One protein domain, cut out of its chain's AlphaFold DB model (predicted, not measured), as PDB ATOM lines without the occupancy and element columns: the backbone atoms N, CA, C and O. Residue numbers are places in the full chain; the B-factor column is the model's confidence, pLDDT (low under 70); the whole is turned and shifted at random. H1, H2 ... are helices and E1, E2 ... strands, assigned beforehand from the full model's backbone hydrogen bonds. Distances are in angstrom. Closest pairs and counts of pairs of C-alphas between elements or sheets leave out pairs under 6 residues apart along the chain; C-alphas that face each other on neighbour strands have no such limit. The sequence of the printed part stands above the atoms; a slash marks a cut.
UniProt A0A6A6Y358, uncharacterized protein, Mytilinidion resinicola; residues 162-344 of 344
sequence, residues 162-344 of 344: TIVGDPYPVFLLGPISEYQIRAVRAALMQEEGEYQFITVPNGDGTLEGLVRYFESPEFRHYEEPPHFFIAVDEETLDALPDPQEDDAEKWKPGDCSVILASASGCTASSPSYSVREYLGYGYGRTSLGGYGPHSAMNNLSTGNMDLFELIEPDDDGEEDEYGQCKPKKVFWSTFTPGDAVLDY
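This is residues 162 to 344 of the 344 residues of an uncharacterized protein of Mytilinidion resinicola (UniProt A0A6A6Y358). A strongly twisted sheet of six strands runs through the body, and its hairpin E4 and E5 makes a long ribbon whose turn lies at one end of the longest axis, while the loop of residues 239 to 256 reaches to the other end. H5 covers E3 on one face, H4 is on the opposite face, H1 slants over E1, and H2 lies beside the strands. The 183 printed residues hold E1 H1 E2 H2 H3 E3 H4 E4 E5 H5 H6 E6 along the chain, with under half of the residues in these named elements, a mixed class of helices and strands. The sheet's order is E2 E1 E3 E4 E5 E6, mixed; the whole is compact, with a radius of gyration of the C-alphas of 17.4 A and spans of 63 by 43 by 29 A.

Start at E1, residues 168 to 172; H1, residues 178 to 188, is on the sheet over E1 at a height of 9.5 A, slantwise at 38 degrees on the local plane. E2, residues 195 to 199, is an edge strand parallel to E1, with N 198 and O 170 2.8 A apart, within hydrogen-bond range. E1, H1 and E2 form a strand-helix-strand unit, two parallel neighbour strands with a helix between, its crossover right-handed. H2, residues 207 to 214, stands at the sheet's level, and the closest C-alphas of it and E1, Leu 210 and Phe 171, are 8.0 A apart. H3, residues 217 to 220, is not on the sheet. E3, residues 228 to 232, is parallel to E1, with N 171 and O 230 2.8 A apart; E2, H2, H3 and E3 form a split unit, with E1 between its strands, again right-handed. H4, residues 234 to 238, is on the sheet, only just over none of the strands, with 2 C-alphas falling on E4, residues 257 to 270. E4 is antiparallel to E3, with N 231 and O 259 2.8 A apart. E5, residues 273 to 287, forms a hairpin with E4, with N 264 and O 280 2.8 A apart, and bends by 62 degrees at residue 279. H5, residues 293 to 302, lies over E3 and along it, at 12 degrees on the local plane and a height of 8.4 A; the closest C-alphas, Phe 228 and Met 297, are 7.2 A apart. H6, residues 307 to 310, only grazes the sheet. E6, residues 329 to 332, is the other edge strand, antiparallel to E5, with N 281 and O 331 3.3 A apart. In H1, H2, H4 and H5 every O i to N i+4 pair is within hydrogen-bond range; H3 and H6 are too short for one, and of their single O i to N i+3 pairs that of H6 is within range and that of H3 is not.

Find C-alpha 168 at (8.353, 20.727, -10.020), where E1 begins. H1 measures 15.2 A and H5 14.1 A from first to last C-alpha. E4 runs 40.4 A to C-alpha 270 at (-0.102, 17.988, -41.413), and E5 runs 39.0 A. E6 ends at C-alpha 332, (-0.713, 4.314, -20.836).

The C-alphas farthest apart, those of Asp 246 and Ser 272, are 63.3 A apart. The printed part has no cut and ends at the chain's last residue, 344. The links H4 to E4 and H6 to E6 are long, 18 residues each. Mean pLDDT of the printed part is 75.9; look for values under 70 in 51 residues, among them 242 to 254 and 313 to 344.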
ATOM      1  N   THR A 162      -3.968  21.727  -6.168       87.12
ATOM      2  CA  THR A 162      -3.235  22.866  -6.711       87.12
ATOM      3  C   THR A 162      -1.884  22.355  -7.164       87.12
ATOM      4  O   THR A 162      -1.141  21.827  -6.333       87.12
ATOM      5  N   ILE A 163      -1.560  22.508  -8.443       85.88
ATOM      6  CA  ILE A 163      -0.241  22.180  -8.987       85.88
ATOM      7  C   ILE A 163       0.366  23.453  -9.547       85.88
ATOM      8  O   ILE A 163      -0.244  24.165 -10.338       85.88
ATOM      9  N   VAL A 164       1.595  23.746  -9.142       75.75
ATOM     10  CA  VAL A 164       2.373  24.803  -9.780       75.75
ATOM     11  C   VAL A 164       3.260  24.150 -10.834       75.75
ATOM     12  O   VAL A 164       3.894  23.141 -10.559       75.75
ATOM     13  N   GLY A 165       3.255  24.676 -12.063       62.69
ATOM     14  CA  GLY A 165       4.070  24.122 -13.156       62.69
ATOM     15  C   GLY A 165       5.580  24.317 -12.962       62.69
ATOM     16  O   GLY A 165       6.368  23.559 -13.516       62.69
ATOM     17  N   ASP A 166       5.959  25.321 -12.172       67.62
ATOM     18  CA  ASP A 166       7.304  25.571 -11.652       67.62
ATOM     19  C   ASP A 166       7.127  26.258 -10.281       67.62
ATOM     20  O   ASP A 166       6.555  27.361 -10.240       67.62
ATOM     21  N   PRO A 167       7.460  25.605  -9.147       71.56
ATOM     22  CA  PRO A 167       8.310  24.410  -8.971       71.56
ATOM     23  C   PRO A 167       7.803  23.073  -9.507       71.56
ATOM     24  O   PRO A 167       6.604  22.872  -9.646       71.56
ATOM     25  N   TYR A 168       8.712  22.103  -9.664       85.50
ATOM     26  CA  TYR A 168       8.353  20.727 -10.020       85.50
ATOM     27  C   TYR A 168       7.543  20.023  -8.909       85.50
ATOM     28  O   TYR A 168       7.969  20.012  -7.744       85.50
ATOM     29  N   PRO A 169       6.404  19.384  -9.246       92.69
ATOM     30  CA  PRO A 169       5.621  18.627  -8.280       92.69
ATOM     31  C   PRO A 169       6.294  17.292  -7.935       92.69
ATOM     32  O   PRO A 169       6.740  16.546  -8.809       92.69
ATOM     33  N   VAL A 170       6.324  16.987  -6.638       94.50
ATOM     34  CA  VAL A 170       6.809  15.740  -6.042       94.50
ATOM     35  C   VAL A 170       5.614  15.000  -5.444       94.50
ATOM     36  O   VAL A 170       5.080  15.402  -4.407       94.50
ATOM     37  N   PHE A 171       5.185  13.915  -6.083       95.31
ATOM     38  CA  PHE A 171       4.064  13.098  -5.625       95.31
ATOM     39  C   PHE A 171       4.522  12.004  -4.665       95.31
ATOM     40  O   PHE A 171       5.359  11.166  -4.987       95.31
ATOM     41  N   LEU A 172       3.916  11.986  -3.486       95.50
ATOM     42  CA  LEU A 172       4.099  10.961  -2.469       95.50
ATOM     43  C   LEU A 172       3.042   9.874  -2.705       95.50
ATOM     44  O   LEU A 172       1.858  10.109  -2.445       95.50
ATOM     45  N   LEU A 173       3.452   8.728  -3.263       95.19
ATOM     46  CA  LEU A 173       2.526   7.754  -3.861       95.19
ATOM     47  C   LEU A 173       1.764   6.897  -2.846       95.19
ATOM     48  O   LEU A 173       0.696   6.382  -3.169       95.19
ATOM     49  N   GLY A 174       2.315   6.700  -1.650       90.81
ATOM     50  CA  GLY A 174       1.748   5.841  -0.611       90.81
ATOM     51  C   GLY A 174       1.437   6.585   0.688       90.81
ATOM     52  O   GLY A 174       1.595   7.805   0.773       90.81
ATOM     53  N   PRO A 175       1.002   5.867   1.736       87.69
ATOM     54  CA  PRO A 175       0.935   6.421   3.080       87.69
ATOM     55  C   PRO A 175       2.355   6.681   3.603       87.69
ATOM     56  O   PRO A 175       3.109   5.747   3.856       87.69
ATOM     57  N   ILE A 176       2.710   7.954   3.784       88.94
ATOM     58  CA  ILE A 176       4.035   8.377   4.255       88.94
ATOM     59  C   ILE A 176       3.886   9.157   5.562       88.94
ATOM     60  O   ILE A 176       3.017  10.023   5.687       88.94
ATOM     61  N   SER A 177       4.725   8.853   6.552       89.00
ATOM     62  CA  SER A 177       4.760   9.590   7.820       89.00
ATOM     63  C   SER A 177       5.431  10.960   7.678       89.00
ATOM     64  O   SER A 177       6.319  11.155   6.852       89.00
ATOM     65  N   GLU A 178       5.097  11.910   8.552       89.19
ATOM     66  CA  GLU A 178       5.717  13.248   8.550       89.19
ATOM     67  C   GLU A 178       7.240  13.250   8.764       89.19
ATOM     68  O   GLU A 178       7.922  14.192   8.350       89.19
ATOM     69  N   TYR A 179       7.780  12.198   9.386       87.00
ATOM     70  CA  TYR A 179       9.221  11.985   9.510       87.00
ATOM     71  C   TYR A 179       9.839  11.585   8.171       87.00
ATOM     72  O   TYR A 179      10.805  12.204   7.732       87.00
ATOM     73  N   GLN A 180       9.233  10.620   7.476       87.25
ATOM     74  CA  GLN A 180       9.669  10.206   6.143       87.25
ATOM     75  C   GLN A 180       9.557  11.354   5.133       87.25
ATOM     76  O   GLN A 180      10.493  11.587   4.378       87.25
ATOM     77  N   ILE A 181       8.478  12.148   5.158       89.69
ATOM     78  CA  ILE A 181       8.353  13.311   4.260       89.69
ATOM     79  C   ILE A 181       9.485  14.319   4.518       89.69
ATOM     80  O   ILE A 181      10.039  14.880   3.576       89.69
ATOM     81  N   ARG A 182       9.867  14.555   5.779       88.69
ATOM     82  CA  ARG A 182      11.015  15.418   6.108       88.69
ATOM     83  C   ARG A 182      12.346  14.841   5.640       88.69
ATOM     84  O   ARG A 182      13.156  15.616   5.146       88.69
ATOM     85  N   ALA A 183      12.544  13.528   5.731       85.62
ATOM     86  CA  ALA A 183      13.729  12.862   5.194       85.62
ATOM     87  C   ALA A 183      13.808  13.005   3.664       85.62
ATOM     88  O   ALA A 183      14.842  13.408   3.137       85.62
ATOM     89  N   VAL A 184      12.688  12.806   2.955       87.31
ATOM     90  CA  VAL A 184      12.597  13.057   1.507       87.31
ATOM     91  C   VAL A 184      12.917  14.525   1.193       87.31
ATOM     92  O   VAL A 184      13.711  14.793   0.295       87.31
ATOM     93  N   ARG A 185      12.351  15.489   1.940       87.81
ATOM     94  CA  ARG A 185      12.683  16.920   1.784       87.81
ATOM     95  C   ARG A 185      14.173  17.167   2.005       87.81
ATOM     96  O   ARG A 185      14.783  17.861   1.204       87.81
ATOM     97  N   ALA A 186      14.751  16.606   3.065       84.75
ATOM     98  CA  ALA A 186      16.165  16.761   3.386       84.75
ATOM     99  C   ALA A 186      17.067  16.239   2.262       84.75
ATOM    100  O   ALA A 186      18.106  16.840   2.018       84.75
ATOM    101  N   ALA A 187      16.663  15.161   1.586       82.88
ATOM    102  CA  ALA A 187      17.402  14.581   0.473       82.88
ATOM    103  C   ALA A 187      17.223  15.382  -0.832       82.88
ATOM    104  O   ALA A 187      18.210  15.744  -1.463       82.88
ATOM    105  N   LEU A 188      15.987  15.734  -1.207       82.62
ATOM    106  CA  LEU A 188      15.695  16.466  -2.451       82.62
ATOM    107  C   LEU A 188      16.133  17.937  -2.421       82.62
ATOM    108  O   LEU A 188      16.538  18.483  -3.444       82.62
ATOM    109  N   MET A 189      16.057  18.591  -1.260       76.94
ATOM    110  CA  MET A 189      16.416  20.007  -1.095       76.94
ATOM    111  C   MET A 189      17.918  20.238  -0.869       76.94
ATOM    112  O   MET A 189      18.309  21.364  -0.561       76.94
ATOM    113  N   GLN A 190      18.769  19.206  -0.977       71.44
ATOM    114  CA  GLN A 190      20.222  19.433  -1.063       71.44
ATOM    115  C   GLN A 190      20.603  20.106  -2.385       71.44
ATOM    116  O   GLN A 190      21.612  20.806  -2.455       71.44
ATOM    117  N   GLU A 191      19.788  19.909  -3.420       65.88
ATOM    118  CA  GLU A 191      19.913  20.599  -4.695       65.88
ATOM    119  C   GLU A 191      19.252  21.974  -4.631       65.88
ATOM    120  O   GLU A 191      18.202  22.150  -4.007       65.88
ATOM    121  N   GLU A 192      19.859  22.959  -5.299       67.62
ATOM    122  CA  GLU A 192      19.207  24.246  -5.533       67.62
ATOM    123  C   GLU A 192      17.956  23.995  -6.377       67.62
ATOM    124  O   GLU A 192      18.063  23.673  -7.554       67.62
ATOM    125  N   GLY A 193      16.776  24.108  -5.768       71.81
ATOM    126  CA  GLY A 193      15.518  23.859  -6.453       71.81
ATOM    127  C   GLY A 193      14.308  24.268  -5.628       71.81
ATOM    128  O   GLY A 193      14.328  24.248  -4.396       71.81
ATOM    129  N   GLU A 194      13.247  24.651  -6.330       84.00
ATOM    130  CA  GLU A 194      11.925  24.829  -5.747       84.00
ATOM    131  C   GLU A 194      11.131  23.527  -5.952       84.00
ATOM    132  O   GLU A 194      11.108  22.978  -7.056       84.00
ATOM    133  N   TYR A 195      10.451  23.043  -4.909       89.25
ATOM    134  CA  TYR A 195       9.633  21.824  -4.982       89.25
ATOM    135  C   TYR A 195       8.231  22.027  -4.414       89.25
ATOM    136  O   TYR A 195       8.028  22.802  -3.477       89.25
ATOM    137  N   GLN A 196       7.265  21.268  -4.929       92.38
ATOM    138  CA  GLN A 196       5.930  21.160  -4.345       92.38
ATOM    139  C   GLN A 196       5.638  19.712  -3.951       92.38
ATOM    140  O   GLN A 196       5.429  18.861  -4.807       92.38
ATOM    141  N   PHE A 197       5.572  19.427  -2.653       93.12
ATOM    142  CA  PHE A 197       5.255  18.086  -2.154       93.12
ATOM    143  C   PHE A 197       3.742  17.871  -2.093       93.12
ATOM    144  O   PHE A 197       3.033  18.630  -1.429       93.12
ATOM    145  N   ILE A 198       3.253  16.823  -2.758       93.12
ATOM    146  CA  ILE A 198       1.827  16.506  -2.878       93.12
ATOM    147  C   ILE A 198       1.591  15.069  -2.421       93.12
ATOM    148  O   ILE A 198       2.072  14.117  -3.032       93.12
ATOM    149  N   THR A 199       0.809  14.900  -1.357       92.12
ATOM    150  CA  THR A 199       0.352  13.575  -0.923       92.12
ATOM    151  C   THR A 199      -0.810  13.117  -1.787       92.12
ATOM    152  O   THR A 199      -1.833  13.800  -1.844       92.12
ATOM    153  N   VAL A 200      -0.671  11.961  -2.441       91.62
ATOM    154  CA  VAL A 200      -1.743  11.388  -3.263       91.62
ATOM    155  C   VAL A 200      -2.871  10.895  -2.346       91.62
ATOM    156  O   VAL A 200      -2.638  10.021  -1.504       91.62
ATOM    157  N   PRO A 201      -4.104  11.422  -2.470       87.94
ATOM    158  CA  PRO A 201      -5.221  10.975  -1.646       87.94
ATOM    159  C   PRO A 201      -5.517   9.491  -1.879       87.94
ATOM    160  O   PRO A 201      -5.770   9.077  -3.007       87.94
ATOM    161  N   ASN A 202      -5.523   8.694  -0.805       84.94
ATOM    162  CA  ASN A 202      -5.678   7.233  -0.871       84.94
ATOM    163  C   ASN A 202      -4.649   6.544  -1.788       84.94
ATOM    164  O   ASN A 202      -4.955   5.509  -2.382       84.94
ATOM    165  N   GLY A 203      -3.453   7.126  -1.915       86.94
ATOM    166  CA  GLY A 203      -2.360   6.538  -2.674       86.94
ATOM    167  C   GLY A 203      -2.006   5.138  -2.168       86.94
ATOM    168  O   GLY A 203      -1.893   4.907  -0.962       86.94
ATOM    169  N   ASP A 204      -1.857   4.197  -3.096       91.06
ATOM    170  CA  ASP A 204      -1.530   2.792  -2.827       91.06
ATOM    171  C   ASP A 204      -0.043   2.475  -3.051       91.06
ATOM    172  O   ASP A 204       0.337   1.309  -3.101       91.06
ATOM    173  N   GLY A 205       0.793   3.508  -3.178       91.31
ATOM    174  CA  GLY A 205       2.226   3.384  -3.438       91.31
ATOM    175  C   GLY A 205       2.582   3.247  -4.918       91.31
ATOM    176  O   GLY A 205       3.763   3.159  -5.236       91.31
ATOM    177  N   THR A 206       1.599   3.253  -5.826       91.19
ATOM    178  CA  THR A 206       1.819   2.982  -7.255       91.19
ATOM    179  C   THR A 206       1.567   4.198  -8.148       91.19
ATOM    180  O   THR A 206       0.774   5.091  -7.828       91.19
ATOM    181  N   LEU A 207       2.213   4.220  -9.318       89.19
ATOM    182  CA  LEU A 207       1.946   5.227 -10.350       89.19
ATOM    183  C   LEU A 207       0.535   5.068 -10.928       89.19
ATOM    184  O   LEU A 207      -0.112   6.061 -11.238       89.19
ATOM    185  N   GLU A 208       0.002   3.846 -10.994       87.62
ATOM    186  CA  GLU A 208      -1.388   3.581 -11.372       87.62
ATOM    187  C   GLU A 208      -2.386   4.197 -10.377       87.62
ATOM    188  O   GLU A 208      -3.489   4.601 -10.755       87.62
ATOM    189  N   GLY A 209      -2.031   4.270  -9.092       89.56
ATOM    190  CA  GLY A 209      -2.767   5.025  -8.077       89.56
ATOM    191  C   GLY A 209      -2.767   6.529  -8.359       89.56
ATOM    192  O   GLY A 209      -3.828   7.155  -8.361       89.56
ATOM    193  N   LEU A 210      -1.600   7.097  -8.681       92.25
ATOM    194  CA  LEU A 210      -1.463   8.508  -9.062       92.25
ATOM    195  C   LEU A 210      -2.255   8.851 -10.335       92.25
ATOM    196  O   LEU A 210      -2.928   9.878 -10.384       92.25
ATOM    197  N   VAL A 211      -2.245   7.979 -11.343       88.50
ATOM    198  CA  VAL A 211      -3.041   8.158 -12.568       88.50
ATOM    199  C   VAL A 211      -4.530   8.192 -12.265       88.50
ATOM    200  O   VAL A 211      -5.226   9.093 -12.725       88.50
ATOM    201  N   ARG A 212      -5.024   7.258 -11.446       88.69
ATOM    202  CA  ARG A 212      -6.431   7.261 -11.020       88.69
ATOM    203  C   ARG A 212      -6.796   8.552 -10.292       88.69
ATOM    204  O   ARG A 212      -7.907   9.049 -10.462       88.69
ATOM    205  N   TYR A 213      -5.871   9.118  -9.517       90.44
ATOM    206  CA  TYR A 213      -6.054  10.437  -8.921       90.44
ATOM    207  C   TYR A 213      -6.130  11.544  -9.985       90.44
ATOM    208  O   TYR A 213      -7.061  12.343  -9.946       90.44
ATOM    209  N   PHE A 214      -5.247  11.553 -10.985       90.69
ATOM    210  CA  PHE A 214      -5.322  12.493 -12.111       90.69
ATOM    211  C   PHE A 214      -6.601  12.366 -12.946       90.69
ATOM    212  O   PHE A 214      -7.053  13.340 -13.539       90.69
ATOM    213  N   GLU A 215      -7.197  11.181 -13.023       87.50
ATOM    214  CA  GLU A 215      -8.473  10.936 -13.707       87.50
ATOM    215  C   GLU A 215      -9.697  11.258 -12.838       87.50
ATOM    216  O   GLU A 215     -10.822  11.290 -13.344       87.50
ATOM    217  N   SER A 216      -9.500  11.510 -11.541       89.44
ATOM    218  CA  SER A 216     -10.598  11.780 -10.621       89.44
ATOM    219  C   SER A 216     -11.312  13.099 -10.964       89.44
ATOM    220  O   SER A 216     -10.658  14.082 -11.337       89.44
ATOM    221  N   PRO A 217     -12.652  13.165 -10.831       87.94
ATOM    222  CA  PRO A 217     -13.396  14.410 -11.000       87.94
ATOM    223  C   PRO A 217     -12.898  15.522 -10.079       87.94
ATOM    224  O   PRO A 217     -12.887  16.682 -10.475       87.94
ATOM    225  N   GLU A 218     -12.474  15.169  -8.866       85.62
ATOM    226  CA  GLU A 218     -11.948  16.101  -7.875       85.62
ATOM    227  C   GLU A 218     -10.679  16.784  -8.380       85.62
ATOM    228  O   GLU A 218     -10.564  17.999  -8.268       85.62
ATOM    229  N   PHE A 219      -9.753  16.034  -8.979       87.69
ATOM    230  CA  PHE A 219      -8.539  16.600  -9.558       87.69
ATOM    231  C   PHE A 219      -8.838  17.401 -10.831       87.69
ATOM    232  O   PHE A 219      -8.492  18.578 -10.919       87.69
ATOM    233  N   ARG A 220      -9.560  16.799 -11.785       86.12
ATOM    234  CA  ARG A 220      -9.867  17.401 -13.096       86.12
ATOM    235  C   ARG A 220     -10.736  18.647 -13.028       86.12
ATOM    236  O   ARG A 220     -10.793  19.403 -13.992       86.12
ATOM    237  N   HIS A 221     -11.451  18.846 -11.925       83.25
ATOM    238  CA  HIS A 221     -12.221  20.062 -11.719       83.25
ATOM    239  C   HIS A 221     -11.329  21.294 -11.520       83.25
ATOM    240  O   HIS A 221     -11.749  22.397 -11.866       83.25
ATOM    241  N   TYR A 222     -10.130  21.112 -10.963       79.75
ATOM    242  CA  TYR A 222      -9.247  22.213 -10.582       79.75
ATOM    243  C   TYR A 222      -7.960  22.271 -11.400       79.75
ATOM    244  O   TYR A 222      -7.466  23.369 -11.635       79.75
ATOM    245  N   GLU A 223      -7.429  21.124 -11.825       84.44
ATOM    246  CA  GLU A 223      -6.075  21.020 -12.364       84.44
ATOM    247  C   GLU A 223      -5.979  20.094 -13.578       84.44
ATOM    248  O   GLU A 223      -6.791  19.184 -13.792       84.44
ATOM    249  N   GLU A 224      -4.917  20.311 -14.351       84.94
ATOM    250  CA  GLU A 224      -4.464  19.390 -15.385       84.94
ATOM    251  C   GLU A 224      -3.267  18.564 -14.886       84.94
ATOM    252  O   GLU A 224      -2.460  19.044 -14.086       84.94
ATOM    253  N   PRO A 225      -3.127  17.303 -15.331       87.75
ATOM    254  CA  PRO A 225      -1.969  16.488 -14.983       87.75
ATOM    255  C   PRO A 225      -0.662  17.163 -15.443       87.75
ATOM    256  O   PRO A 225      -0.583  17.617 -16.586       87.75
ATOM    257  N   PRO A 226       0.380  17.230 -14.594       88.69
ATOM    258  CA  PRO A 226       1.606  17.945 -14.929       88.69
ATOM    259  C   PRO A 226       2.389  17.211 -16.017       88.69
ATOM    260  O   PRO A 226       2.443  15.985 -16.027       88.69
ATOM    261  N   HIS A 227       3.054  17.941 -16.911       87.06
ATOM    262  CA  HIS A 227       3.855  17.319 -17.974       87.06
ATOM    263  C   HIS A 227       5.077  16.570 -17.445       87.06
ATOM    264  O   HIS A 227       5.477  15.565 -18.021       87.06
ATOM    265  N   PHE A 228       5.657  17.050 -16.353       88.75
ATOM    266  CA  PHE A 228       6.804  16.433 -15.714       88.75
ATOM    267  C   PHE A 228       6.542  16.382 -14.217       88.75
ATOM    268  O   PHE A 228       6.020  17.346 -13.651       88.75
ATOM    269  N   PHE A 229       6.915  15.286 -13.569       92.81
ATOM    270  CA  PHE A 229       6.851  15.202 -12.116       92.81
ATOM    271  C   PHE A 229       7.886  14.238 -11.551       92.81
ATOM    272  O   PHE A 229       8.373  13.339 -12.237       92.81
ATOM    273  N   ILE A 230       8.168  14.423 -10.265       93.81
ATOM    274  CA  ILE A 230       8.908  13.469  -9.446       93.81
ATOM    275  C   ILE A 230       7.886  12.648  -8.660       93.81
ATOM    276  O   ILE A 230       6.877  13.185  -8.199       93.81
ATOM    277  N   ALA A 231       8.131  11.357  -8.482       94.69
ATOM    278  CA  ALA A 231       7.347  10.517  -7.592       94.69
ATOM    279  C   ALA A 231       8.234   9.760  -6.599       94.69
ATOM    280  O   ALA A 231       9.361   9.368  -6.904       94.69
ATOM    281  N   VAL A 232       7.695   9.587  -5.396       94.94
ATOM    282  CA  VAL A 232       8.334   8.934  -4.254       94.94
ATOM    283  C   VAL A 232       7.477   7.740  -3.861       94.94
ATOM    284  O   VAL A 232       6.318   7.900  -3.459       94.94
ATOM    285  N   ASP A 233       8.055   6.556  -4.007       93.06
ATOM    286  CA  ASP A 233       7.466   5.263  -3.677       93.06
ATOM    287  C   ASP A 233       8.139   4.635  -2.448       93.06
ATOM    288  O   ASP A 233       9.023   5.229  -1.832       93.06
ATOM    289  N   GLU A 234       7.698   3.435  -2.072       91.31
ATOM    290  CA  GLU A 234       8.283   2.674  -0.961       91.31
ATOM    291  C   GLU A 234       9.776   2.388  -1.191       91.31
ATOM    292  O   GLU A 234      10.567   2.560  -0.273       91.31
ATOM    293  N   GLU A 235      10.185   2.092  -2.432       90.19
ATOM    294  CA  GLU A 235      11.594   1.870  -2.788       90.19
ATOM    295  C   GLU A 235      12.462   3.115  -2.529       90.19
ATOM    296  O   GLU A 235      13.565   2.995  -1.998       90.19
ATOM    297  N   THR A 236      11.968   4.325  -2.835       90.38
ATOM    298  CA  THR A 236      12.663   5.562  -2.441       90.38
ATOM    299  C   THR A 236      12.791   5.655  -0.924       90.38
ATOM    300  O   THR A 236      13.857   6.010  -0.426       90.38
ATOM    301  N   LEU A 237      11.709   5.383  -0.187       88.44
ATOM    302  CA  LEU A 237      11.678   5.546   1.267       88.44
ATOM    303  C   LEU A 237      12.586   4.554   1.992       88.44
ATOM    304  O   LEU A 237      13.255   4.953   2.940       88.44
ATOM    305  N   ASP A 238      12.628   3.302   1.543       87.12
ATOM    306  CA  ASP A 238      13.469   2.244   2.111       87.12
ATOM    307  C   ASP A 238      14.965   2.521   1.908       87.12
ATOM    308  O   ASP A 238      15.802   2.048   2.676       87.12
ATOM    309  N   ALA A 239      15.304   3.304   0.880       85.50
ATOM    310  CA  ALA A 239      16.667   3.726   0.588       85.50
ATOM    311  C   ALA A 239      17.089   5.008   1.330       85.50
ATOM    312  O   ALA A 239      18.255   5.402   1.246       85.50
ATOM    313  N   LEU A 240      16.175   5.696   2.026       80.12
ATOM    314  CA  LEU A 240      16.530   6.846   2.862       80.12
ATOM    315  C   LEU A 240      17.236   6.373   4.138       80.12
ATOM    316  O   LEU A 240      16.933   5.292   4.645       80.12
ATOM    317  N   PRO A 241      18.165   7.172   4.692       70.38
ATOM    318  CA  PRO A 241      18.825   6.803   5.932       70.38
ATOM    319  C   PRO A 241      17.773   6.685   7.035       70.38
ATOM    320  O   PRO A 241      16.964   7.603   7.203       70.38
ATOM    321  N   ASP A 242      17.782   5.575   7.784       64.31
ATOM    322  CA  ASP A 242      16.944   5.460   8.975       64.31
ATOM    323  C   ASP A 242      17.414   6.528   9.964       64.31
ATOM    324  O   ASP A 242      18.551   6.476  10.438       64.31
ATOM    325  N   PRO A 243      16.570   7.513  10.294       54.78
ATOM    326  CA  PRO A 243      16.995   8.579  11.171       54.78
ATOM    327  C   PRO A 243      17.175   8.110  12.629       54.78
ATOM    328  O   PRO A 243      17.669   8.875  13.452       54.78
ATOM    329  N   GLN A 244      16.791   6.876  12.987       54.09
ATOM    330  CA  GLN A 244      17.072   6.278  14.298       54.09
ATOM    331  C   GLN A 244      18.419   5.551  14.373       54.09
ATOM    332  O   GLN A 244      18.888   5.276  15.481       54.09
ATOM    333  N   GLU A 245      19.044   5.242  13.237       55.22
ATOM    334  CA  GLU A 245      20.346   4.587  13.192       55.22
ATOM    335  C   GLU A 245      21.445   5.629  12.937       55.22
ATOM    336  O   GLU A 245      21.360   6.450  12.028       55.22
ATOM    337  N   ASP A 246      22.518   5.588  13.734       52.34
ATOM    338  CA  ASP A 246      23.705   6.464  13.628       52.34
ATOM    339  C   ASP A 246      24.572   6.119  12.388       52.34
ATOM    340  O   ASP A 246      25.792   6.265  12.371       52.34
ATOM    341  N   ASP A 247      23.933   5.593  11.340       51.38
ATOM    342  CA  ASP A 247      24.523   5.118  10.090       51.38
ATOM    343  C   ASP A 247      24.478   6.197   8.987       51.38
ATOM    344  O   ASP A 247      24.806   5.926   7.830       51.38
ATOM    345  N   ALA A 248      24.161   7.449   9.341       52.25
ATOM    346  CA  ALA A 248      24.190   8.598   8.431       52.25
ATOM    347  C   ALA A 248      25.561   8.793   7.744       52.25
ATOM    348  O   ALA A 248      25.618   9.284   6.621       52.25
ATOM    349  N   GLU A 249      26.667   8.354   8.365       52.38
ATOM    350  CA  GLU A 249      28.005   8.360   7.745       52.38
ATOM    351  C   GLU A 249      28.179   7.320   6.617       52.38
ATOM    352  O   GLU A 249      29.130   7.413   5.834       52.38
ATOM    353  N   LYS A 250      27.291   6.320   6.511       56.12
ATOM    354  CA  LYS A 250      27.332   5.284   5.462       56.12
ATOM    355  C   LYS A 250      26.437   5.597   4.272       56.12
ATOM    356  O   LYS A 250      26.752   5.136   3.175       56.12
ATOM    357  N   TRP A 251      25.355   6.344   4.481       68.00
ATOM    358  CA  TRP A 251      24.415   6.678   3.418       68.00
ATOM    359  C   TRP A 251      25.016   7.707   2.462       68.00
ATOM    360  O   TRP A 251      25.510   8.757   2.882       68.00
ATOM    361  N   LYS A 252      24.961   7.428   1.161       65.56
ATOM    362  CA  LYS A 252      25.284   8.409   0.125       65.56
ATOM    363  C   LYS A 252      24.006   8.761  -0.630       65.56
ATOM    364  O   LYS A 252      23.239   7.859  -0.940       65.56
ATOM    365  N   PRO A 253      23.820  10.026  -1.052       61.69
ATOM    366  CA  PRO A 253      22.715  10.398  -1.942       61.69
ATOM    367  C   PRO A 253      22.618   9.514  -3.193       61.69
ATOM    368  O   PRO A 253      21.528   9.252  -3.680       61.69
ATOM    369  N   GLY A 254      23.760   8.992  -3.660       62.34
ATOM    370  CA  GLY A 254      23.850   8.019  -4.751       62.34
ATOM    371  C   GLY A 254      23.051   6.724  -4.544       62.34
ATOM    372  O   GLY A 254      22.660   6.100  -5.523       62.34
ATOM    373  N   ASP A 255      22.812   6.339  -3.289       73.00
ATOM    374  CA  ASP A 255      22.176   5.078  -2.898       73.00
ATOM    375  C   ASP A 255      20.640   5.180  -2.871       73.00
ATOM    376  O   ASP A 255      19.955   4.170  -2.735       73.00
ATOM    377  N   CYS A 256      20.092   6.392  -3.000       82.25
ATOM    378  CA  CYS A 256      18.660   6.642  -3.063       82.25
ATOM    379  C   CYS A 256      18.285   7.170  -4.443       82.25
ATOM    380  O   CYS A 256      18.987   8.002  -5.018       82.25
ATOM    381  N   SER A 257      17.149   6.720  -4.965       88.00
ATOM    382  CA  SER A 257      16.622   7.183  -6.241       88.00
ATOM    383  C   SER A 257      15.135   7.503  -6.150       88.00
ATOM    384  O   SER A 257      14.399   6.944  -5.331       88.00
ATOM    385  N   VAL A 258      14.686   8.417  -7.005       91.75
ATOM    386  CA  VAL A 258      13.281   8.819  -7.158       91.75
ATOM    387  C   VAL A 258      12.802   8.525  -8.564       91.75
ATOM    388  O   VAL A 258      13.600   8.417  -9.493       91.75
ATOM    389  N   ILE A 259      11.490   8.421  -8.738       92.06
ATOM    390  CA  ILE A 259      10.898   8.265 -10.062       92.06
ATOM    391  C   ILE A 259      10.831   9.636 -10.733       92.06
ATOM    392  O   ILE A 259      10.244  10.567 -10.183       92.06
ATOM    393  N   LEU A 260      11.371   9.741 -11.943       90.94
ATOM    394  CA  LEU A 260      11.096  10.834 -12.868       90.94
ATOM    395  C   LEU A 260      10.071  10.378 -13.891       90.94
ATOM    396  O   LEU A 260      10.214   9.302 -14.475       90.94
ATOM    397  N   ALA A 261       9.073  11.214 -14.144       89.94
ATOM    398  CA  ALA A 261       8.064  10.964 -15.157       89.94
ATOM    399  C   ALA A 261       7.937  12.148 -16.114       89.94
ATOM    400  O   ALA A 261       7.973  13.311 -15.709       89.94
ATOM    401  N   SER A 262       7.748  11.830 -17.393       88.69
ATOM    402  CA  SER A 262       7.539  12.789 -18.475       88.69
ATOM    403  C   SER A 262       6.342  12.367 -19.318       88.69
ATOM    404  O   SER A 262       6.202  11.191 -19.676       88.69
ATOM    405  N   ALA A 263       5.459  13.318 -19.612       85.38
ATOM    406  CA  ALA A 263       4.273  13.098 -20.416       85.38
ATOM    407  C   ALA A 263       4.696  12.662 -21.822       85.38
ATOM    408  O   ALA A 263       5.333  13.402 -22.579       85.38
ATOM    409  N   SER A 264       4.330  11.433 -22.166       75.94
ATOM    410  CA  SER A 264       4.630  10.828 -23.453       75.94
ATOM    411  C   SER A 264       3.428  10.975 -24.368       75.94
ATOM    412  O   SER A 264       2.278  10.812 -23.958       75.94
ATOM    413  N   GLY A 265       3.689  11.314 -25.624       72.88
ATOM    414  CA  GLY A 265       2.647  11.621 -26.584       72.88
ATOM    415  C   GLY A 265       3.099  11.423 -28.018       72.88
ATOM    416  O   GLY A 265       4.292  11.308 -28.298       72.88
ATOM    417  N   CYS A 266       2.137  11.398 -28.931       66.62
ATOM    418  CA  CYS A 266       2.395  11.389 -30.360       66.62
ATOM    419  C   CYS A 266       2.118  12.775 -30.947       66.62
ATOM    420  O   CYS A 266       1.170  13.464 -30.573       66.62
ATOM    421  N   THR A 267       2.963  13.190 -31.887       74.00
ATOM    422  CA  THR A 267       2.730  14.405 -32.667       74.00
ATOM    423  C   THR A 267       2.183  13.999 -34.027       74.00
ATOM    424  O   THR A 267       2.896  13.406 -34.837       74.00
ATOM    425  N   ALA A 268       0.919  14.317 -34.285       72.75
ATOM    426  CA  ALA A 268       0.311  14.198 -35.598       72.75
ATOM    427  C   ALA A 268       0.477  15.526 -36.341       72.75
ATOM    428  O   ALA A 268      -0.128  16.536 -35.978       72.75
ATOM    429  N   SER A 269       1.297  15.533 -37.391       77.50
ATOM    430  CA  SER A 269       1.536  16.725 -38.204       77.50
ATOM    431  C   SER A 269       0.940  16.602 -39.607       77.50
ATOM    432  O   SER A 269       0.951  15.555 -40.253       77.50
ATOM    433  N   SER A 270       0.403  17.722 -40.072       75.75
ATOM    434  CA  SER A 270      -0.102  17.988 -41.413       75.75
ATOM    435  C   SER A 270       0.562  19.281 -41.909       75.75
ATOM    436  O   SER A 270       0.969  20.101 -41.087       75.75
ATOM    437  N   PRO A 271       0.648  19.549 -43.225       75.94
ATOM    438  CA  PRO A 271       1.177  20.821 -43.733       75.94
ATOM    439  C   PRO A 271       0.483  22.082 -43.187       75.94
ATOM    440  O   PRO A 271       0.983  23.183 -43.394       75.94
ATOM    441  N   SER A 272      -0.682  21.938 -42.548       78.31
ATOM    442  CA  SER A 272      -1.511  23.041 -42.052       78.31
ATOM    443  C   SER A 272      -1.675  23.077 -40.531       78.31
ATOM    444  O   SER A 272      -2.261  24.033 -40.041       78.31
ATOM    445  N   TYR A 273      -1.229  22.052 -39.796       70.62
ATOM    446  CA  TYR A 273      -1.345  21.994 -38.336       70.62
ATOM    447  C   TYR A 273      -0.443  20.906 -37.746       70.62
ATOM    448  O   TYR A 273      -0.123  19.917 -38.404       70.62
ATOM    449  N   SER A 274      -0.088  21.055 -36.474       70.06
ATOM    450  CA  SER A 274       0.544  20.012 -35.670       70.06
ATOM    451  C   SER A 274      -0.272  19.835 -34.397       70.06
ATOM    452  O   SER A 274      -0.479  20.804 -33.677       70.06
ATOM    453  N   VAL A 275      -0.741  18.619 -34.126       72.62
ATOM    454  CA  VAL A 275      -1.433  18.271 -32.879       72.62
ATOM    455  C   VAL A 275      -0.527  17.344 -32.085       72.62
ATOM    456  O   VAL A 275      -0.040  16.351 -32.622       72.62
ATOM    457  N   ARG A 276      -0.299  17.667 -30.810       69.69
ATOM    458  CA  ARG A 276       0.372  16.775 -29.863       69.69
ATOM    459  C   ARG A 276      -0.682  16.160 -28.952       69.69
ATOM    460  O   ARG A 276      -1.361  16.881 -28.230       69.69
ATOM    461  N   GLU A 277      -0.822  14.842 -29.003       71.56
ATOM    462  CA  GLU A 277      -1.698  14.084 -28.108       71.56
ATOM    463  C   GLU A 277      -0.848  13.401 -27.042       71.56
ATOM    464  O   GLU A 277       0.062  12.640 -27.365       71.56
ATOM    465  N   TYR A 278      -1.140  13.667 -25.770       73.81
ATOM    466  CA  TYR A 278      -0.492  12.994 -24.648       73.81
ATOM    467  C   TYR A 278      -1.219  11.684 -24.346       73.81
ATOM    468  O   TYR A 278      -2.415  11.668 -24.076       73.81
ATOM    469  N   LEU A 279      -0.488  10.575 -24.417       72.19
ATOM    470  CA  LEU A 279      -1.024   9.216 -24.336       72.19
ATOM    471  C   LEU A 279      -0.742   8.540 -22.985       72.19
ATOM    472  O   LEU A 279      -1.228   7.439 -22.726       72.19
ATOM    473  N   GLY A 280       0.096   9.147 -22.146       80.81
ATOM    474  CA  GLY A 280       0.538   8.559 -20.887       80.81
ATOM    475  C   GLY A 280       1.793   9.234 -20.350       80.81
ATOM    476  O   GLY A 280       2.127  10.351 -20.746       80.81
ATOM    477  N   TYR A 281       2.514   8.519 -19.491       85.88
ATOM    478  CA  TYR A 281       3.831   8.935 -19.018       85.88
ATOM    479  C   TYR A 281       4.866   7.848 -19.309       85.88
ATOM    480  O   TYR A 281       4.630   6.657 -19.092       85.88
ATOM    481  N   GLY A 282       6.030   8.274 -19.794       84.94
ATOM    482  CA  GLY A 282       7.254   7.496 -19.644       84.94
ATOM    483  C   GLY A 282       7.857   7.806 -18.279       84.94
ATOM    484  O   GLY A 282       7.794   8.957 -17.839       84.94
ATOM    485  N   TYR A 283       8.429   6.809 -17.608       89.12
ATOM    486  CA  TYR A 283       9.102   7.025 -16.330       89.12
ATOM    487  C   TYR A 283      10.307   6.099 -16.136       89.12
ATOM    488  O   TYR A 283      10.422   5.046 -16.770       89.12
ATOM    489  N   GLY A 284      11.197   6.501 -15.235       87.06
ATOM    490  CA  GLY A 284      12.344   5.720 -14.777       87.06
ATOM    491  C   GLY A 284      12.898   6.298 -13.480       87.06
ATOM    492  O   GLY A 284      12.400   7.319 -13.001       87.06
ATOM    493  N   ARG A 285      13.887   5.634 -12.876       89.06
ATOM    494  CA  ARG A 285      14.498   6.110 -11.628       89.06
ATOM    495  C   ARG A 285      15.704   6.992 -11.931       89.06
ATOM    496  O   ARG A 285      16.435   6.712 -12.871       89.06
ATOM    497  N   THR A 286      15.905   8.037 -11.140       87.56
ATOM    498  CA  THR A 286      17.147   8.819 -11.107       87.56
ATOM    499  C   THR A 286      17.713   8.782  -9.701       87.56
ATOM    500  O   THR A 286      16.966   8.954  -8.734       87.56
ATOM    501  N   SER A 287      19.025   8.621  -9.584       85.44
ATOM    502  CA  SER A 287      19.727   8.803  -8.319       85.44
ATOM    503  C   SER A 287      19.529  10.225  -7.788       85.44
ATOM    504  O   SER A 287      19.481  11.189  -8.560       85.44
ATOM    505  N   LEU A 288      19.467  10.357  -6.462       80.56
ATOM    506  CA  LEU A 288      19.606  11.631  -5.755       80.56
ATOM    507  C   LEU A 288      21.070  12.101  -5.705       80.56
ATOM    508  O   LEU A 288      21.350  13.224  -5.301       80.56
ATOM    509  N   GLY A 289      22.027  11.251  -6.090       72.31
ATOM    510  CA  GLY A 289      23.428  11.620  -6.254       72.31
ATOM    511  C   GLY A 289      23.770  12.094  -7.670       72.31
ATOM    512  O   GLY A 289      23.134  11.736  -8.660       72.31
ATOM    513  N   GLY A 290      24.861  12.856  -7.795       71.25
ATOM    514  CA  GLY A 290      25.425  13.230  -9.094       71.25
ATOM    515  C   GLY A 290      24.634  14.328  -9.808       71.25
ATOM    516  O   GLY A 290      24.789  15.496  -9.464       71.25
ATOM    517  N   TYR A 291      23.880  13.958 -10.853       71.81
ATOM    518  CA  TYR A 291      23.131  14.892 -11.708       71.81
ATOM    519  C   TYR A 291      21.860  15.410 -11.027       71.81
ATOM    520  O   TYR A 291      21.533  16.585 -11.183       71.81
ATOM    521  N   GLY A 292      21.207  14.566 -10.223       81.81
ATOM    522  CA  GLY A 292      20.123  14.990  -9.352       81.81
ATOM    523  C   GLY A 292      18.757  15.162 -10.024       81.81
ATOM    524  O   GLY A 292      18.687  15.493 -11.216       81.81
ATOM    525  N   PRO A 293      17.641  14.962  -9.298       85.88
ATOM    526  CA  PRO A 293      16.307  15.126  -9.856       85.88
ATOM    527  C   PRO A 293      15.992  16.566 -10.269       85.88
ATOM    528  O   PRO A 293      15.278  16.739 -11.254       85.88
ATOM    529  N   HIS A 294      16.519  17.604  -9.605       86.81
ATOM    530  CA  HIS A 294      16.247  18.981 -10.033       86.81
ATOM    531  C   HIS A 294      16.844  19.256 -11.414       86.81
ATOM    532  O   HIS A 294      16.159  19.748 -12.316       86.81
ATOM    533  N   SER A 295      18.119  18.901 -11.607       86.69
ATOM    534  CA  SER A 295      18.783  19.088 -12.898       86.69
ATOM    535  C   SER A 295      18.139  18.223 -13.975       86.69
ATOM    536  O   SER A 295      17.924  18.712 -15.082       86.69
ATOM    537  N   ALA A 296      17.782  16.972 -13.666       87.75
ATOM    538  CA  ALA A 296      17.072  16.103 -14.601       87.75
ATOM    539  C   ALA A 296      15.752  16.725 -15.066       87.75
ATOM    540  O   ALA A 296      15.505  16.830 -16.267       87.75
ATOM    541  N   MET A 297      14.958  17.246 -14.135       87.62
ATOM    542  CA  MET A 297      13.703  17.921 -14.455       87.62
ATOM    543  C   MET A 297      13.912  19.197 -15.282       87.62
ATOM    544  O   MET A 297      13.180  19.413 -16.245       87.62
ATOM    545  N   ASN A 298      14.951  19.992 -14.998       87.88
ATOM    546  CA  ASN A 298      15.327  21.151 -15.820       87.88
ATOM    547  C   ASN A 298      15.726  20.772 -17.249       87.88
ATOM    548  O   ASN A 298      15.413  21.488 -18.201       87.88
ATOM    549  N   ASN A 299      16.418  19.650 -17.428       88.00
ATOM    550  CA  ASN A 299      16.834  19.208 -18.755       88.00
ATOM    551  C   ASN A 299      15.661  18.650 -19.561       88.00
ATOM    552  O   ASN A 299      15.556  18.959 -20.747       88.00
ATOM    553  N   LEU A 300      14.740  17.938 -18.904       86.25
ATOM    554  CA  LEU A 300      13.467  17.530 -19.498       86.25
ATOM    555  C   LEU A 300      12.620  18.737 -19.909       86.25
ATOM    556  O   LEU A 300      12.119  18.790 -21.032       86.25
ATOM    557  N   SER A 301      12.466  19.718 -19.017       85.88
ATOM    558  CA  SER A 301      11.584  20.867 -19.246       85.88
ATOM    559  C   SER A 301      12.099  21.802 -20.340       85.88
ATOM    560  O   SER A 301      11.305  22.371 -21.091       85.88
ATOM    561  N   THR A 302      13.421  21.922 -20.482       86.62
ATOM    562  CA  THR A 302      14.065  22.718 -21.539       86.62
ATOM    563  C   THR A 302      14.290  21.946 -22.842       86.62
ATOM    564  O   THR A 302      14.702  22.549 -23.833       86.62
ATOM    565  N   GLY A 303      14.004  20.638 -22.864       82.88
ATOM    566  CA  GLY A 303      14.257  19.771 -24.016       82.88
ATOM    567  C   GLY A 303      15.744  19.620 -24.346       82.88
ATOM    568  O   GLY A 303      16.091  19.428 -25.509       82.88
ATOM    569  N   ASN A 304      16.623  19.770 -23.349       87.12
ATOM    570  CA  ASN A 304      18.065  19.601 -23.526       87.12
ATOM    571  C   ASN A 304      18.478  18.122 -23.549       87.12
ATOM    572  O   ASN A 304      19.447  17.779 -24.219       87.12
ATOM    573  N   MET A 305      17.756  17.270 -22.815       86.50
ATOM    574  CA  MET A 305      17.949  15.818 -22.788       86.50
ATOM    575  C   MET A 305      16.593  15.120 -22.740       86.50
ATOM    576  O   MET A 305      15.645  15.627 -22.129       86.50
ATOM    577  N   ASP A 306      16.511  13.950 -23.360       84.38
ATOM    578  CA  ASP A 306      15.336  13.090 -23.292       84.38
ATOM    579  C   ASP A 306      15.326  12.257 -21.998       84.38
ATOM    580  O   ASP A 306      16.354  12.020 -21.364       84.38
ATOM    581  N   LEU A 307      14.146  11.760 -21.604       83.81
ATOM    582  CA  LEU A 307      13.974  10.989 -20.362       83.81
ATOM    583  C   LEU A 307      14.928   9.797 -20.255       83.81
ATOM    584  O   LEU A 307      15.436   9.521 -19.175       83.81
ATOM    585  N   PHE A 308      15.175   9.098 -21.358       82.00
ATOM    586  CA  PHE A 308      16.023   7.911 -21.356       82.00
ATOM    587  C   PHE A 308      17.508   8.216 -21.095       82.00
ATOM    588  O   PHE A 308      18.241   7.330 -20.673       82.00
ATOM    589  N   GLU A 309      17.949   9.456 -21.320       82.31
ATOM    590  CA  GLU A 309      19.323   9.896 -21.041       82.31
ATOM    591  C   GLU A 309      19.528  10.276 -19.566       82.31
ATOM    592  O   GLU A 309      20.658  10.492 -19.130       82.31
ATOM    593  N   LEU A 310      18.432  10.406 -18.814       84.94
ATOM    594  CA  LEU A 310      18.403  10.943 -17.452       84.94
ATOM    595  C   LEU A 310      18.068   9.894 -16.391       84.94
ATOM    596  O   LEU A 310      18.236  10.155 -15.203       84.94
ATOM    597  N   ILE A 311      17.563   8.738 -16.808       83.81
ATOM    598  CA  ILE A 311      17.202   7.640 -15.916       83.81
ATOM    599  C   ILE A 311      18.341   6.627 -15.827       83.81
ATOM    600  O   ILE A 311      19.130   6.457 -16.757       83.81
ATOM    601  N   GLU A 312      18.415   5.942 -14.695       77.50
ATOM    602  CA  GLU A 312      19.355   4.853 -14.481       77.50
ATOM    603  C   GLU A 312      19.080   3.705 -15.469       77.50
ATOM    604  O   GLU A 312      17.913   3.361 -15.698       77.50
ATOM    605  N   PRO A 313      20.134   3.109 -16.060       64.88
ATOM    606  CA  PRO A 313      19.995   1.924 -16.895       64.88
ATOM    607  C   PRO A 313      19.475   0.753 -16.052       64.88
ATOM    608  O   PRO A 313      19.955   0.532 -14.941       64.88
ATOM    609  N   ASP A 314      18.522  -0.015 -16.580       60.12
ATOM    610  CA  ASP A 314      18.091  -1.255 -15.928       60.12
ATOM    611  C   ASP A 314      19.236  -2.290 -15.936       60.12
ATOM    612  O   ASP A 314      19.964  -2.421 -16.926       60.12
ATOM    613  N   ASP A 315      19.347  -3.085 -14.863       51.03
ATOM    614  CA  ASP A 315      20.264  -4.238 -14.766       51.03
ATOM    615  C   ASP A 315      20.030  -5.274 -15.895       51.03
ATOM    616  O   ASP A 315      20.902  -6.087 -16.215       51.03
ATOM    617  N   ASP A 316      18.849  -5.230 -16.515       50.59
ATOM    618  CA  ASP A 316      18.362  -6.075 -17.603       50.59
ATOM    619  C   ASP A 316      18.944  -5.691 -18.980       50.59
ATOM    620  O   ASP A 316      18.878  -6.493 -19.913       50.59
ATOM    621  N   GLY A 317      19.509  -4.484 -19.123       46.34
ATOM    622  CA  GLY A 317      20.332  -4.083 -20.268       46.34
ATOM    623  C   GLY A 317      19.714  -4.242 -21.665       46.34
ATOM    624  O   GLY A 317      20.455  -4.506 -22.614       46.34
ATOM    625  N   GLU A 318      18.393  -4.106 -21.843       48.09
ATOM    626  CA  GLU A 318      17.826  -4.009 -23.197       48.09
ATOM    627  C   GLU A 318      18.097  -2.620 -23.788       48.09
ATOM    628  O   GLU A 318      17.260  -1.715 -23.773       48.09
ATOM    629  N   GLU A 319      19.301  -2.474 -24.336       54.56
ATOM    630  CA  GLU A 319      19.627  -1.412 -25.273       54.56
ATOM    631  C   GLU A 319      18.751  -1.549 -26.534       54.56
ATOM    632  O   GLU A 319      18.467  -2.652 -27.018       54.56
ATOM    633  N   ASP A 320      18.279  -0.429 -27.078       55.31
ATOM    634  CA  ASP A 320      17.658  -0.423 -28.396       55.31
ATOM    635  C   ASP A 320      18.679  -0.739 -29.509       55.31
ATOM    636  O   ASP A 320      19.863  -0.983 -29.273       55.31
ATOM    637  N   GLU A 321      18.229  -0.746 -30.766       47.41
ATOM    638  CA  GLU A 321      19.111  -1.024 -31.910       47.41
ATOM    639  C   GLU A 321      20.256  -0.003 -32.090       47.41
ATOM    640  O   GLU A 321      21.151  -0.222 -32.911       47.41
ATOM    641  N   TYR A 322      20.253   1.082 -31.309       51.69
ATOM    642  CA  TYR A 322      21.251   2.144 -31.289       51.69
ATOM    643  C   TYR A 322      22.125   2.144 -30.026       51.69
ATOM    644  O   TYR A 322      22.975   3.029 -29.895       51.69
ATOM    645  N   GLY A 323      21.977   1.164 -29.128       50.78
ATOM    646  CA  GLY A 323      22.748   1.113 -27.884       50.78
ATOM    647  C   GLY A 323      22.194   2.020 -26.779       50.78
ATOM    648  O   GLY A 323      22.923   2.360 -25.850       50.78
ATOM    649  N   GLN A 324      20.947   2.493 -26.899       54.03
ATOM    650  CA  GLN A 324      20.336   3.421 -25.944       54.03
ATOM    651  C   GLN A 324      19.456   2.676 -24.939       54.03
ATOM    652  O   GLN A 324      18.691   1.784 -25.306       54.03
ATOM    653  N   CYS A 325      19.540   3.059 -23.665       52.53
ATOM    654  CA  CYS A 325      18.661   2.535 -22.619       52.53
ATOM    655  C   CYS A 325      17.212   2.946 -22.910       52.53
ATOM    656  O   CYS A 325      16.957   4.093 -23.265       52.53
ATOM    657  N   LYS A 326      16.246   2.033 -22.779       53.59
ATOM    658  CA  LYS A 326      14.819   2.363 -22.931       53.59
ATOM    659  C   LYS A 326      14.214   2.801 -21.592       53.59
ATOM    660  O   LYS A 326      14.658   2.327 -20.551       53.59
ATOM    661  N   PRO A 327      13.164   3.648 -21.587       55.16
ATOM    662  CA  PRO A 327      12.378   3.908 -20.385       55.16
ATOM    663  C   PRO A 327      11.894   2.603 -19.746       55.16
ATOM    664  O   PRO A 327      11.277   1.788 -20.435       55.16
ATOM    665  N   LYS A 328      12.139   2.451 -18.436       54.06
ATOM    666  CA  LYS A 328      11.865   1.245 -17.634       54.06
ATOM    667  C   LYS A 328      10.477   0.674 -17.913       54.06
ATOM    668  O   LYS A 328      10.316  -0.518 -18.166       54.06
ATOM    669  N   LYS A 329       9.452   1.534 -17.892       56.41
ATOM    670  CA  LYS A 329       8.070   1.188 -18.248       56.41
ATOM    671  C   LYS A 329       7.356   2.423 -18.804       56.41
ATOM    672  O   LYS A 329       7.518   3.535 -18.307       56.41
ATOM    673  N   VAL A 330       6.536   2.228 -19.833       52.94
ATOM    674  CA  VAL A 330       5.526   3.205 -20.262       52.94
ATOM    675  C   VAL A 330       4.201   2.702 -19.722       52.94
ATOM    676  O   VAL A 330       3.791   1.593 -20.067       52.94
ATOM    677  N   PHE A 331       3.528   3.489 -18.887       60.38
ATOM    678  CA  PHE A 331       2.132   3.214 -18.576       60.38
ATOM    679  C   PHE A 331       1.257   4.166 -19.390       60.38
ATOM    680  O   PHE A 331       1.491   5.374 -19.479       60.38
ATOM    681  N   TRP A 332       0.251   3.585 -20.031       50.31
ATOM    682  CA  TRP A 332      -0.713   4.314 -20.836       50.31
ATOM    683  C   TRP A 332      -1.847   4.759 -19.925       50.31
ATOM    684  O   TRP A 332      -2.503   3.937 -19.292       50.31
ATOM    685  N   SER A 333      -2.066   6.063 -19.876       46.94
ATOM    686  CA  SER A 333      -3.261   6.663 -19.303       46.94
ATOM    687  C   SER A 333      -3.919   7.374 -20.463       46.94
ATOM    688  O   SER A 333      -3.316   8.277 -21.041       46.94
ATOM    689  N   THR A 334      -5.118   6.950 -20.862       41.31
ATOM    690  CA  THR A 334      -5.853   7.651 -21.915       41.31
ATOM    691  C   THR A 334      -6.319   8.990 -21.359       41.31
ATOM    692  O   THR A 334      -7.460   9.133 -20.924       41.31
ATOM    693  N   PHE A 335      -5.431   9.984 -21.362       48.94
ATOM    694  CA  PHE A 335      -5.801  11.376 -21.204       48.94
ATOM    695  C   PHE A 335      -6.665  11.716 -22.414       48.94
ATOM    696  O   PHE A 335      -6.154  12.016 -23.486       48.94
ATOM    697  N   THR A 336      -7.989  11.606 -22.288       39.78
ATOM    698  CA  THR A 336      -8.877  12.224 -23.276       39.78
ATOM    699  C   THR A 336      -8.493  13.701 -23.340       39.78
ATOM    700  O   THR A 336      -8.538  14.354 -22.290       39.78
ATOM    701  N   PRO A 337      -8.082  14.228 -24.507       38.00
ATOM    702  CA  PRO A 337      -7.744  15.633 -24.628       38.00
ATOM    703  C   PRO A 337      -8.978  16.458 -24.265       38.00
ATOM    704  O   PRO A 337     -10.038  16.298 -24.874       38.00
ATOM    705  N   GLY A 338      -8.838  17.332 -23.267       37.12
ATOM    706  CA  GLY A 338      -9.575  18.588 -23.302       37.12
ATOM    707  C   GLY A 338      -9.162  19.302 -24.589       37.12
ATOM    708  O   GLY A 338      -7.989  19.267 -24.951       37.12
ATOM    709  N   ASP A 339     -10.162  19.799 -25.310       30.73
ATOM    710  CA  ASP A 339     -10.127  20.382 -26.652       30.73
ATOM    711  C   ASP A 339      -8.740  20.769 -27.197       30.73
ATOM    712  O   ASP A 339      -8.038  21.613 -26.644       30.73
ATOM    713  N   ALA A 340      -8.392  20.177 -28.346       29.45
ATOM    714  CA  ALA A 340      -7.212  20.510 -29.131       29.45
ATOM    715  C   ALA A 340      -7.019  22.032 -29.224       29.45
ATOM    716  O   ALA A 340      -7.813  22.735 -29.856       29.45
ATOM    717  N   VAL A 341      -5.937  22.533 -28.627       29.59
ATOM    718  CA  VAL A 341      -5.467  23.893 -28.886       29.59
ATOM    719  C   VAL A 341      -4.945  23.906 -30.319       29.59
ATOM    720  O   VAL A 341      -3.878  23.382 -30.629       29.59
ATOM    721  N   LEU A 342      -5.764  24.444 -31.218       26.19
ATOM    722  CA  LEU A 342      -5.348  24.809 -32.562       26.19
ATOM    723  C   LEU A 342      -4.475  26.062 -32.447       26.19
ATOM    724  O   LEU A 342      -5.001  27.174 -32.371       26.19
ATOM    725  N   ASP A 343      -3.157  25.882 -32.435       30.05
ATOM    726  CA  ASP A 343      -2.239  26.980 -32.730       30.05
ATOM    727  C   ASP A 343      -2.404  27.349 -34.215       30.05
ATOM    728  O   ASP A 343      -2.168  26.525 -35.105       30.05
ATOM    729  N   TYR A 344      -2.888  28.570 -34.466       32.22
ATOM    730  CA  TYR A 344      -3.064  29.162 -35.799       32.22
ATOM    731  C   TYR A 344      -1.810  29.881 -36.292       32.22
ATOM    732  O   TYR A 344      -1.198  30.621 -35.487       32.22
TER     733      TYR A 344